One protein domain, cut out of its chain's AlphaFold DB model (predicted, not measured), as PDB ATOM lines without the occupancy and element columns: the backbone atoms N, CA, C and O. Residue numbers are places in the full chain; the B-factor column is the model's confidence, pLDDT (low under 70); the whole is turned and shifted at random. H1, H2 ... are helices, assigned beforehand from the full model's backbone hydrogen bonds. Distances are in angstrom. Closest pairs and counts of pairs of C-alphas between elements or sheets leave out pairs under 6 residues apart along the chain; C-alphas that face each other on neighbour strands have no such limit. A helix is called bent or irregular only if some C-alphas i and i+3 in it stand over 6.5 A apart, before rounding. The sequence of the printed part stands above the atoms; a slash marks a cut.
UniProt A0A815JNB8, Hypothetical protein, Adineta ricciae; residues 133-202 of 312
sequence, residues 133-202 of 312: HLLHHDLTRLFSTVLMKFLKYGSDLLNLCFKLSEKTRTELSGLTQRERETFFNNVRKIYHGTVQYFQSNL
ATOM      1  N   HIS A 133      -8.983  34.142  31.095       59.72
ATOM      2  CA  HIS A 133      -9.754  33.071  31.707       59.72
ATOM      3  C   HIS A 133     -10.369  32.161  30.643       59.72
ATOM      4  O   HIS A 133     -10.477  30.960  30.874       59.72
ATOM      5  N   LEU A 134     -10.716  32.697  29.462       61.25
ATOM      6  CA  LEU A 134     -11.182  31.893  28.327       61.25
ATOM      7  C   LEU A 134     -10.015  31.077  27.786       61.25
ATOM      8  O   LEU A 134     -10.166  29.913  27.429       61.25
ATOM      9  N   LEU A 135      -8.826  31.680  27.805       64.88
ATOM     10  CA  LEU A 135      -7.572  31.024  27.495       64.88
ATOM     11  C   LEU A 135      -7.102  30.051  28.568       64.88
ATOM     12  O   LEU A 135      -6.166  29.315  28.285       64.88
ATOM     13  N   HIS A 136      -7.669  30.022  29.779       68.56
ATOM     14  CA  HIS A 136      -7.135  29.186  30.855       68.56
ATOM     15  C   HIS A 136      -7.076  27.723  30.414       68.56
ATOM     16  O   HIS A 136      -6.068  27.056  30.642       68.56
ATOM     17  N   HIS A 137      -8.113  27.242  29.724       66.31
ATOM     18  CA  HIS A 137      -8.131  25.901  29.147       66.31
ATOM     19  C   HIS A 137      -7.045  25.721  28.072       66.31
ATOM     20  O   HIS A 137      -6.222  24.809  28.168       66.31
ATOM     21  N   ASP A 138      -6.980  26.618  27.084       67.94
ATOM     22  CA  ASP A 138      -6.013  26.522  25.983       67.94
ATOM     23  C   ASP A 138      -4.563  26.621  26.472       67.94
ATOM     24  O   ASP A 138      -3.714  25.819  26.077       67.94
ATOM     25  N   LEU A 139      -4.286  27.559  27.375       70.69
ATOM     26  CA  LEU A 139      -3.014  27.708  28.063       70.69
ATOM     27  C   LEU A 139      -2.707  26.451  28.866       70.69
ATOM     28  O   LEU A 139      -1.642  25.877  28.677       70.69
ATOM     29  N   THR A 140      -3.626  25.954  29.697       70.81
ATOM     30  CA  THR A 140      -3.414  24.710  30.459       70.81
ATOM     31  C   THR A 140      -3.053  23.551  29.531       70.81
ATOM     32  O   THR A 140      -2.085  22.844  29.797       70.81
ATOM     33  N   ARG A 141      -3.736  23.399  28.392       70.12
ATOM     34  CA  ARG A 141      -3.415  22.380  27.382       70.12
ATOM     35  C   ARG A 141      -2.029  22.581  26.767       70.12
ATOM     36  O   ARG A 141      -1.262  21.621  26.642       70.12
ATOM     37  N   LEU A 142      -1.683  23.814  26.398       70.00
ATOM     38  CA  LEU A 142      -0.357  24.165  25.891       70.00
ATOM     39  C   LEU A 142       0.723  23.823  26.918       70.00
ATOM     40  O   LEU A 142       1.718  23.194  26.576       70.00
ATOM     41  N   PHE A 143       0.516  24.192  28.175       70.31
ATOM     42  CA  PHE A 143       1.480  23.980  29.244       70.31
ATOM     43  C   PHE A 143       1.593  22.515  29.658       70.31
ATOM     44  O   PHE A 143       2.705  22.052  29.885       70.31
ATOM     45  N   SER A 144       0.501  21.751  29.657       68.69
ATOM     46  CA  SER A 144       0.546  20.290  29.784       68.69
ATOM     47  C   SER A 144       1.355  19.669  28.647       68.69
ATOM     48  O   SER A 144       2.186  18.795  28.881       68.69
ATOM     49  N   THR A 145       1.196  20.173  27.419       68.00
ATOM     50  CA  THR A 145       1.993  19.734  26.265       68.00
ATOM     51  C   THR A 145       3.470  20.089  26.437       68.00
ATOM     52  O   THR A 145       4.328  19.247  26.184       68.00
ATOM     53  N   VAL A 146       3.780  21.305  26.896       66.94
ATOM     54  CA  VAL A 146       5.145  21.733  27.238       66.94
ATOM     55  C   VAL A 146       5.723  20.822  28.303       66.94
ATOM     56  O   VAL A 146       6.813  20.316  28.100       66.94
ATOM     57  N   LEU A 147       5.007  20.555  29.393       65.81
ATOM     58  CA  LEU A 147       5.489  19.713  30.483       65.81
ATOM     59  C   LEU A 147       5.745  18.280  30.003       65.81
ATOM     60  O   LEU A 147       6.816  17.739  30.259       65.81
ATOM     61  N   MET A 148       4.824  17.686  29.237       64.38
ATOM     62  CA  MET A 148       5.023  16.353  28.658       64.38
ATOM     63  C   MET A 148       6.213  16.311  27.695       64.38
ATOM     64  O   MET A 148       7.019  15.383  27.747       64.38
ATOM     65  N   LYS A 149       6.365  17.320  26.829       63.97
ATOM     66  CA  LYS A 149       7.513  17.409  25.917       63.97
ATOM     67  C   LYS A 149       8.817  17.689  26.658       63.97
ATOM     68  O   LYS A 149       9.834  17.123  26.282       63.97
ATOM     69  N   PHE A 150       8.787  18.491  27.719       62.34
ATOM     70  CA  PHE A 150       9.938  18.768  28.576       62.34
ATOM     71  C   PHE A 150      10.429  17.486  29.238       62.34
ATOM     72  O   PHE A 150      11.621  17.192  29.209       62.34
ATOM     73  N   LEU A 151       9.498  16.701  29.788       59.28
ATOM     74  CA  LEU A 151       9.793  15.413  30.406       59.28
ATOM     75  C   LEU A 151      10.338  14.405  29.388       59.28
ATOM     76  O   LEU A 151      11.223  13.633  29.740       59.28
ATOM     77  N   LYS A 152       9.851  14.435  28.141       57.69
ATOM     78  CA  LYS A 152      10.223  13.461  27.106       57.69
ATOM     79  C   LYS A 152      11.489  13.814  26.312       57.69
ATOM     80  O   LYS A 152      12.225  12.909  25.937       57.69
ATOM     81  N   TYR A 153      11.736  15.094  26.024       56.28
ATOM     82  CA  TYR A 153      12.736  15.526  25.032       56.28
ATOM     83  C   TYR A 153      13.710  16.616  25.517       56.28
ATOM     84  O   TYR A 153      14.635  16.961  24.788       56.28
ATOM     85  N   GLY A 154      13.567  17.143  26.738       56.91
ATOM     86  CA  GLY A 154      14.479  18.169  27.256       56.91
ATOM     87  C   GLY A 154      14.282  19.567  26.644       56.91
ATOM     88  O   GLY A 154      13.201  19.911  26.177       56.91
ATOM     89  N   SER A 155      15.319  20.407  26.741       56.78
ATOM     90  CA  SER A 155      15.266  21.880  26.835       56.78
ATOM     91  C   SER A 155      14.760  22.677  25.625       56.78
ATOM     92  O   SER A 155      14.663  23.895  25.744       56.78
ATOM     93  N   ASP A 156      14.419  22.062  24.495       61.28
ATOM     94  CA  ASP A 156      14.156  22.795  23.247       61.28
ATOM     95  C   ASP A 156      12.653  22.976  22.964       61.28
ATOM     96  O   ASP A 156      12.070  22.388  22.053       61.28
ATOM     97  N   LEU A 157      11.984  23.752  23.825       63.34
ATOM     98  CA  LEU A 157      10.524  23.914  23.785       63.34
ATOM     99  C   LEU A 157      10.038  25.243  23.223       63.34
ATOM    100  O   LEU A 157       8.857  25.341  22.922       63.34
ATOM    101  N   LEU A 158      10.905  26.237  23.029       62.78
ATOM    102  CA  LEU A 158      10.496  27.606  22.679       62.78
ATOM    103  C   LEU A 158       9.767  27.724  21.324       62.78
ATOM    104  O   LEU A 158       9.088  28.719  21.083       62.78
ATOM    105  N   ASN A 159       9.838  26.692  20.480       61.41
ATOM    106  CA  ASN A 159       9.250  26.665  19.137       61.41
ATOM    107  C   ASN A 159       7.834  26.059  19.073       61.41
ATOM    108  O   ASN A 159       7.335  25.756  17.987       61.41
ATOM    109  N   LEU A 160       7.161  25.835  20.208       63.44
ATOM    110  CA  LEU A 160       5.819  25.252  20.196       63.44
ATOM    111  C   LEU A 160       4.768  26.270  19.715       63.44
ATOM    112  O   LEU A 160       4.572  27.323  20.317       63.44
ATOM    113  N   CYS A 161       4.044  25.929  18.648       59.50
ATOM    114  CA  CYS A 161       2.954  26.760  18.138       59.50
ATOM    115  C   CYS A 161       1.711  26.645  19.033       59.50
ATOM    116  O   CYS A 161       1.150  25.556  19.198       59.50
ATOM    117  N   PHE A 162       1.266  27.769  19.597       66.56
ATOM    118  CA  PHE A 162       0.031  27.842  20.370       66.56
ATOM    119  C   PHE A 162      -1.181  27.993  19.447       66.56
ATOM    120  O   PHE A 162      -1.315  28.989  18.738       66.56
ATOM    121  N   LYS A 163      -2.079  27.002  19.470       68.25
ATOM    122  CA  LYS A 163      -3.353  27.042  18.743       68.25
ATOM    123  C   LYS A 163      -4.502  27.330  19.709       68.25
ATOM    124  O   LYS A 163      -4.777  26.521  20.593       68.25
ATOM    125  N   LEU A 164      -5.177  28.453  19.479       69.06
ATOM    126  CA  LEU A 164      -6.411  28.837  20.164       69.06
ATOM    127  C   LEU A 164      -7.597  27.976  19.735       69.06
ATOM    128  O   LEU A 164      -7.710  27.650  18.547       69.06
ATOM    129  N   SER A 165      -8.475  27.680  20.689       69.06
ATOM    130  CA  SER A 165      -9.805  27.122  20.452       69.06
ATOM    131  C   SER A 165     -10.697  28.084  19.662       69.06
ATOM    132  O   SER A 165     -10.486  29.299  19.659       69.06
ATOM    133  N   GLU A 166     -11.715  27.533  19.000       68.38
ATOM    134  CA  GLU A 166     -12.669  28.315  18.206       68.38
ATOM    135  C   GLU A 166     -13.431  29.323  19.071       68.38
ATOM    136  O   GLU A 166     -13.555  30.487  18.707       68.38
ATOM    137  N   LYS A 167     -13.817  28.919  20.287       68.50
ATOM    138  CA  LYS A 167     -14.480  29.787  21.267       68.50
ATOM    139  C   LYS A 167     -13.659  31.042  21.572       68.50
ATOM    140  O   LYS A 167     -14.192  32.146  21.543       68.50
ATOM    141  N   THR A 168     -12.355  30.896  21.822       69.19
ATOM    142  CA  THR A 168     -11.488  32.055  22.071       69.19
ATOM    143  C   THR A 168     -11.294  32.909  20.819       69.19
ATOM    144  O   THR A 168     -11.216  34.129  20.925       69.19
ATOM    145  N   ARG A 169     -11.245  32.306  19.625       71.94
ATOM    146  CA  ARG A 169     -11.136  33.052  18.359       71.94
ATOM    147  C   ARG A 169     -12.366  33.914  18.083       71.94
ATOM    148  O   ARG A 169     -12.197  35.053  17.653       71.94
ATOM    149  N   THR A 170     -13.563  33.400  18.354       76.06
ATOM    150  CA  THR A 170     -14.816  34.147  18.183       76.06
ATOM    151  C   THR A 170     -14.853  35.379  19.082       76.06
ATOM    152  O   THR A 170     -15.103  36.475  18.594       76.06
ATOM    153  N   GLU A 171     -14.497  35.248  20.358       71.44
ATOM    154  CA  GLU A 171     -14.452  36.384  21.296       71.44
ATOM    155  C   GLU A 171     -13.374  37.415  20.918       71.44
ATOM    156  O   GLU A 171     -13.584  38.623  20.999       71.44
ATOM    157  N   LEU A 172     -12.235  36.952  20.396       74.31
ATOM    158  CA  LEU A 172     -11.183  37.832  19.881       74.31
ATOM    159  C   LEU A 172     -11.581  38.582  18.606       74.31
ATOM    160  O   LEU A 172     -10.947  39.586  18.284       74.31
ATOM    161  N   SER A 173     -12.589  38.118  17.862       76.62
ATOM    162  CA  SER A 173     -13.024  38.779  16.625       76.62
ATOM    163  C   SER A 173     -13.667  40.148  16.874       76.62
ATOM    164  O   SER A 173     -13.606  41.006  15.996       76.62
ATOM    165  N   GLY A 174     -14.206  40.373  18.080       74.88
ATOM    166  CA  GLY A 174     -14.774  41.655  18.506       74.88
ATOM    167  C   GLY A 174     -13.734  42.718  18.878       74.88
ATOM    168  O   GLY A 174     -14.098  43.875  19.074       74.88
ATOM    169  N   LEU A 175     -12.452  42.351  18.971       75.81
ATOM    170  CA  LEU A 175     -11.369  43.273  19.313       75.81
ATOM    171  C   LEU A 175     -10.790  43.980  18.085       75.81
ATOM    172  O   LEU A 175     -10.678  43.425  16.985       75.81
ATOM    173  N   THR A 176     -10.294  45.196  18.302       81.38
ATOM    174  CA  THR A 176      -9.512  45.928  17.303       81.38
ATOM    175  C   THR A 176      -8.214  45.185  16.966       81.38
ATOM    176  O   THR A 176      -7.749  44.295  17.681       81.38
ATOM    177  N   GLN A 177      -7.580  45.536  15.845       81.44
ATOM    178  CA  GLN A 177      -6.300  44.932  15.465       81.44
ATOM    179  C   GLN A 177      -5.214  45.134  16.536       81.44
ATOM    180  O   GLN A 177      -4.516  44.185  16.885       81.44
ATOM    181  N   ARG A 178      -5.114  46.341  17.099       78.75
ATOM    182  CA  ARG A 178      -4.110  46.680  18.114       78.75
ATOM    183  C   ARG A 178      -4.301  45.893  19.414       78.75
ATOM    184  O   ARG A 178      -3.323  45.455  20.019       78.75
ATOM    185  N   GLU A 179      -5.547  45.698  19.831       75.50
ATOM    186  CA  GLU A 179      -5.888  44.893  21.013       75.50
ATOM    187  C   GLU A 179      -5.577  43.412  20.772       75.50
ATOM    188  O   GLU A 179      -4.949  42.758  21.601       75.50
ATOM    189  N   ARG A 180      -5.895  42.879  19.583       76.25
ATOM    190  CA  ARG A 180      -5.512  41.507  19.207       76.25
ATOM    191  C   ARG A 180      -3.997  41.310  19.229       76.25
ATOM    192  O   ARG A 180      -3.514  40.315  19.765       76.25
ATOM    193  N   GLU A 181      -3.233  42.251  18.683       80.50
ATOM    194  CA  GLU A 181      -1.766  42.205  18.705       80.50
ATOM    195  C   GLU A 181      -1.215  42.240  20.137       80.50
ATOM    196  O   GLU A 181      -0.340  41.443  20.492       80.50
ATOM    197  N   THR A 182      -1.762  43.114  20.984       80.75
ATOM    198  CA  THR A 182      -1.391  43.222  22.404       80.75
ATOM    199  C   THR A 182      -1.696  41.925  23.148       80.75
ATOM    200  O   THR A 182      -0.833  41.387  23.850       80.75
ATOM    201  N   PHE A 183      -2.873  41.352  22.908       78.56
ATOM    202  CA  PHE A 183      -3.287  40.068  23.448       78.56
ATOM    203  C   PHE A 183      -2.318  38.938  23.066       78.56
ATOM    204  O   PHE A 183      -1.783  38.259  23.944       78.56
ATOM    205  N   PHE A 184      -2.018  38.754  21.775       78.94
ATOM    206  CA  PHE A 184      -1.104  37.695  21.326       78.94
ATOM    207  C   PHE A 184       0.327  37.893  21.837       78.94
ATOM    208  O   PHE A 184       1.012  36.917  22.161       78.94
ATOM    209  N   ASN A 185       0.777  39.142  21.955       83.25
ATOM    210  CA  ASN A 185       2.065  39.456  22.563       83.25
ATOM    211  C   ASN A 185       2.108  39.045  24.036       83.25
ATOM    212  O   ASN A 185       3.100  38.462  24.472       83.25
ATOM    213  N   ASN A 186       1.035  39.277  24.790       80.56
ATOM    214  CA  ASN A 186       0.941  38.827  26.173       80.56
ATOM    215  C   ASN A 186       0.915  37.299  26.286       80.56
ATOM    216  O   ASN A 186       1.689  36.752  27.068       80.56
ATOM    217  N   VAL A 187       0.147  36.592  25.449       79.12
ATOM    218  CA  VAL A 187       0.189  35.116  25.386       79.12
ATOM    219  C   VAL A 187       1.616  34.610  25.163       79.12
ATOM    220  O   VAL A 187       2.081  33.718  25.876       79.12
ATOM    221  N   ARG A 188       2.336  35.195  24.195       81.50
ATOM    222  CA  ARG A 188       3.725  34.823  23.894       81.50
ATOM    223  C   ARG A 188       4.653  35.098  25.077       81.50
ATOM    224  O   ARG A 188       5.495  34.256  25.380       81.50
ATOM    225  N   LYS A 189       4.491  36.232  25.764       84.88
ATOM    226  CA  LYS A 189       5.263  36.571  26.971       84.88
ATOM    227  C   LYS A 189       5.025  35.574  28.101       84.88
ATOM    228  O   LYS A 189       5.997  35.115  28.692       84.88
ATOM    229  N   ILE A 190       3.772  35.180  28.352       81.00
ATOM    230  CA  ILE A 190       3.462  34.155  29.364       81.00
ATOM    231  C   ILE A 190       4.123  32.842  28.998       81.00
ATOM    232  O   ILE A 190       4.792  32.235  29.830       81.00
ATOM    233  N   TYR A 191       3.953  32.409  27.751       79.38
ATOM    234  CA  TYR A 191       4.553  31.177  27.274       79.38
ATOM    235  C   TYR A 191       6.070  31.169  27.486       79.38
ATOM    236  O   TYR A 191       6.604  30.260  28.122       79.38
ATOM    237  N   HIS A 192       6.745  32.215  27.010       82.94
ATOM    238  CA  HIS A 192       8.190  32.350  27.117       82.94
ATOM    239  C   HIS A 192       8.651  32.387  28.579       82.94
ATOM    240  O   HIS A 192       9.543  31.630  28.953       82.94
ATOM    241  N   GLY A 193       8.017  33.207  29.424       84.75
ATOM    242  CA  GLY A 193       8.367  33.326  30.840       84.75
ATOM    243  C   GLY A 193       8.190  32.013  31.611       84.75
ATOM    244  O   GLY A 193       9.055  31.643  32.405       84.75
ATOM    245  N   THR A 194       7.123  31.261  31.328       80.06
ATOM    246  CA  THR A 194       6.894  29.940  31.932       80.06
ATOM    247  C   THR A 194       7.931  28.917  31.469       80.06
ATOM    248  O   THR A 194       8.513  28.214  32.296       80.06
ATOM    249  N   VAL A 195       8.195  28.829  30.159       78.62
ATOM    250  CA  VAL A 195       9.177  27.882  29.601       78.62
ATOM    251  C   VAL A 195      10.582  28.185  30.117       78.62
ATOM    252  O   VAL A 195      11.285  27.264  30.528       78.62
ATOM    253  N   GLN A 196      10.973  29.456  30.167       82.75
ATOM    254  CA  GLN A 196      12.270  29.881  30.687       82.75
ATOM    255  C   GLN A 196      12.430  29.533  32.174       82.75
ATOM    256  O   GLN A 196      13.484  29.038  32.595       82.75
ATOM    257  N   TYR A 197      11.374  29.721  32.973       83.25
ATOM    258  CA  TYR A 197      11.371  29.291  34.369       83.25
ATOM    259  C   TYR A 197      11.541  27.771  34.478       83.25
ATOM    260  O   TYR A 197      12.369  27.303  35.260       83.25
ATOM    261  N   PHE A 198      10.810  26.993  33.677       76.31
ATOM    262  CA  PHE A 198      10.940  25.535  33.644       76.31
ATOM    263  C   PHE A 198      12.333  25.081  33.216       76.31
ATOM    264  O   PHE A 198      12.903  24.223  33.873       76.31
ATOM    265  N   GLN A 199      12.933  25.684  32.192       75.12
ATOM    266  CA  GLN A 199      14.307  25.373  31.790       75.12
ATOM    267  C   GLN A 199      15.314  25.601  32.927       75.12
ATOM    268  O   GLN A 199      16.258  24.824  33.064       75.12
ATOM    269  N   SER A 200      15.088  26.630  33.745       78.06
ATOM    270  CA  SER A 200      15.994  27.025  34.830       78.06
ATOM    271  C   SER A 200      15.771  26.249  36.132       78.06
ATOM    272  O   SER A 200      16.706  26.080  36.909       78.06
ATOM    273  N   ASN A 201      14.543  25.786  36.387       75.31
ATOM    274  CA  ASN A 201      14.142  25.225  37.683       75.31
ATOM    275  C   ASN A 201      13.722  23.758  37.622       75.31
ATOM    276  O   ASN A 201      13.743  23.079  38.650       75.31
ATOM    277  N   LEU A 202      13.322  23.247  36.453       69.88
ATOM    278  CA  LEU A 202      13.129  21.817  36.301       69.88
ATOM    279  C   LEU A 202      14.487  21.144  36.094       69.88
ATOM    280  O   LEU A 202      15.354  21.652  35.378       69.88
TER     281      LEU A 202
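What this domain is: This is residues 133 to 202 of the 312 residues of the protein "Hypothetical protein" of Adineta ricciae (UniProt A0A815JNB8). Two long helices, H1 and H3, lie side by side and run the same way, their lines tilted 36 degrees to each other, and the long link of residues 154 to 165 folds back along one side of the pair. The short helix H2 sits near the end where both long helices begin, and contacts between the three helices are few. The printed part has 70 residues with three named helices, in the order H1, H2, H3, and no named strand, and its class is all helix. It is only just compact, close to loose, with a radius of gyration of the C-alphas of 13.3 A, and its elongated outline spans 38 by 20 by 18 A.

How they stand to each other: H1, residues 133 to 153, and H3, residues 177 to 201, are close but not clearly touching. Their closest C-alphas, those of Val 146 and Val 195, are 7.7 A apart. These two helices run the same way at a steep tilt of 36 degrees, only just steep, with centres 12.9 A apart. H2, residues 166 to 173, is close to H1 but not clearly touching it. The closest C-alphas of H1 and H2 are those of Leu 134 and Thr 168, 6.3 A apart, and the two run opposite ways at a steep tilt of 56 degrees. H2 and H3 are also close but not clearly touching. Their closest C-alphas, those of Leu 172 and Arg 180, are 6.8 A apart, and they run opposite ways at a steep tilt of 49 degrees. In H2 and H3 every O i to N i+4 pair is within hydrogen-bond range, and in H1 15 of 17 are.

Where its parts are: H1 begins with C-alpha 133 at (-9.754, 33.071, 31.707) and is 29.3 A long from first to last C-alpha. It is irregular, but only just: C-alphas 134 and 137 are 6.8 A apart. H2 has 8 residues and is 10.6 A long, with C-alpha 166 at (-12.669, 28.315, 18.206). H3, the longest helix with 25 residues, is 36.1 A long and ends with C-alpha 201 at (14.142, 25.225, 37.683).

The domain as a whole: The two C-alphas farthest apart, those of Lys 152 and Thr 176, are 39.2 A apart. The printed part has no cut. The link from H1 to H2, residues 154 to 165, is long, and the link from H2 to H3 is tight, with 3 residues between them. The mean pLDDT of the printed part is 71.5. Confidence is low, under 70, in 32 residues: 133 to 138, 144 to 168 and 202.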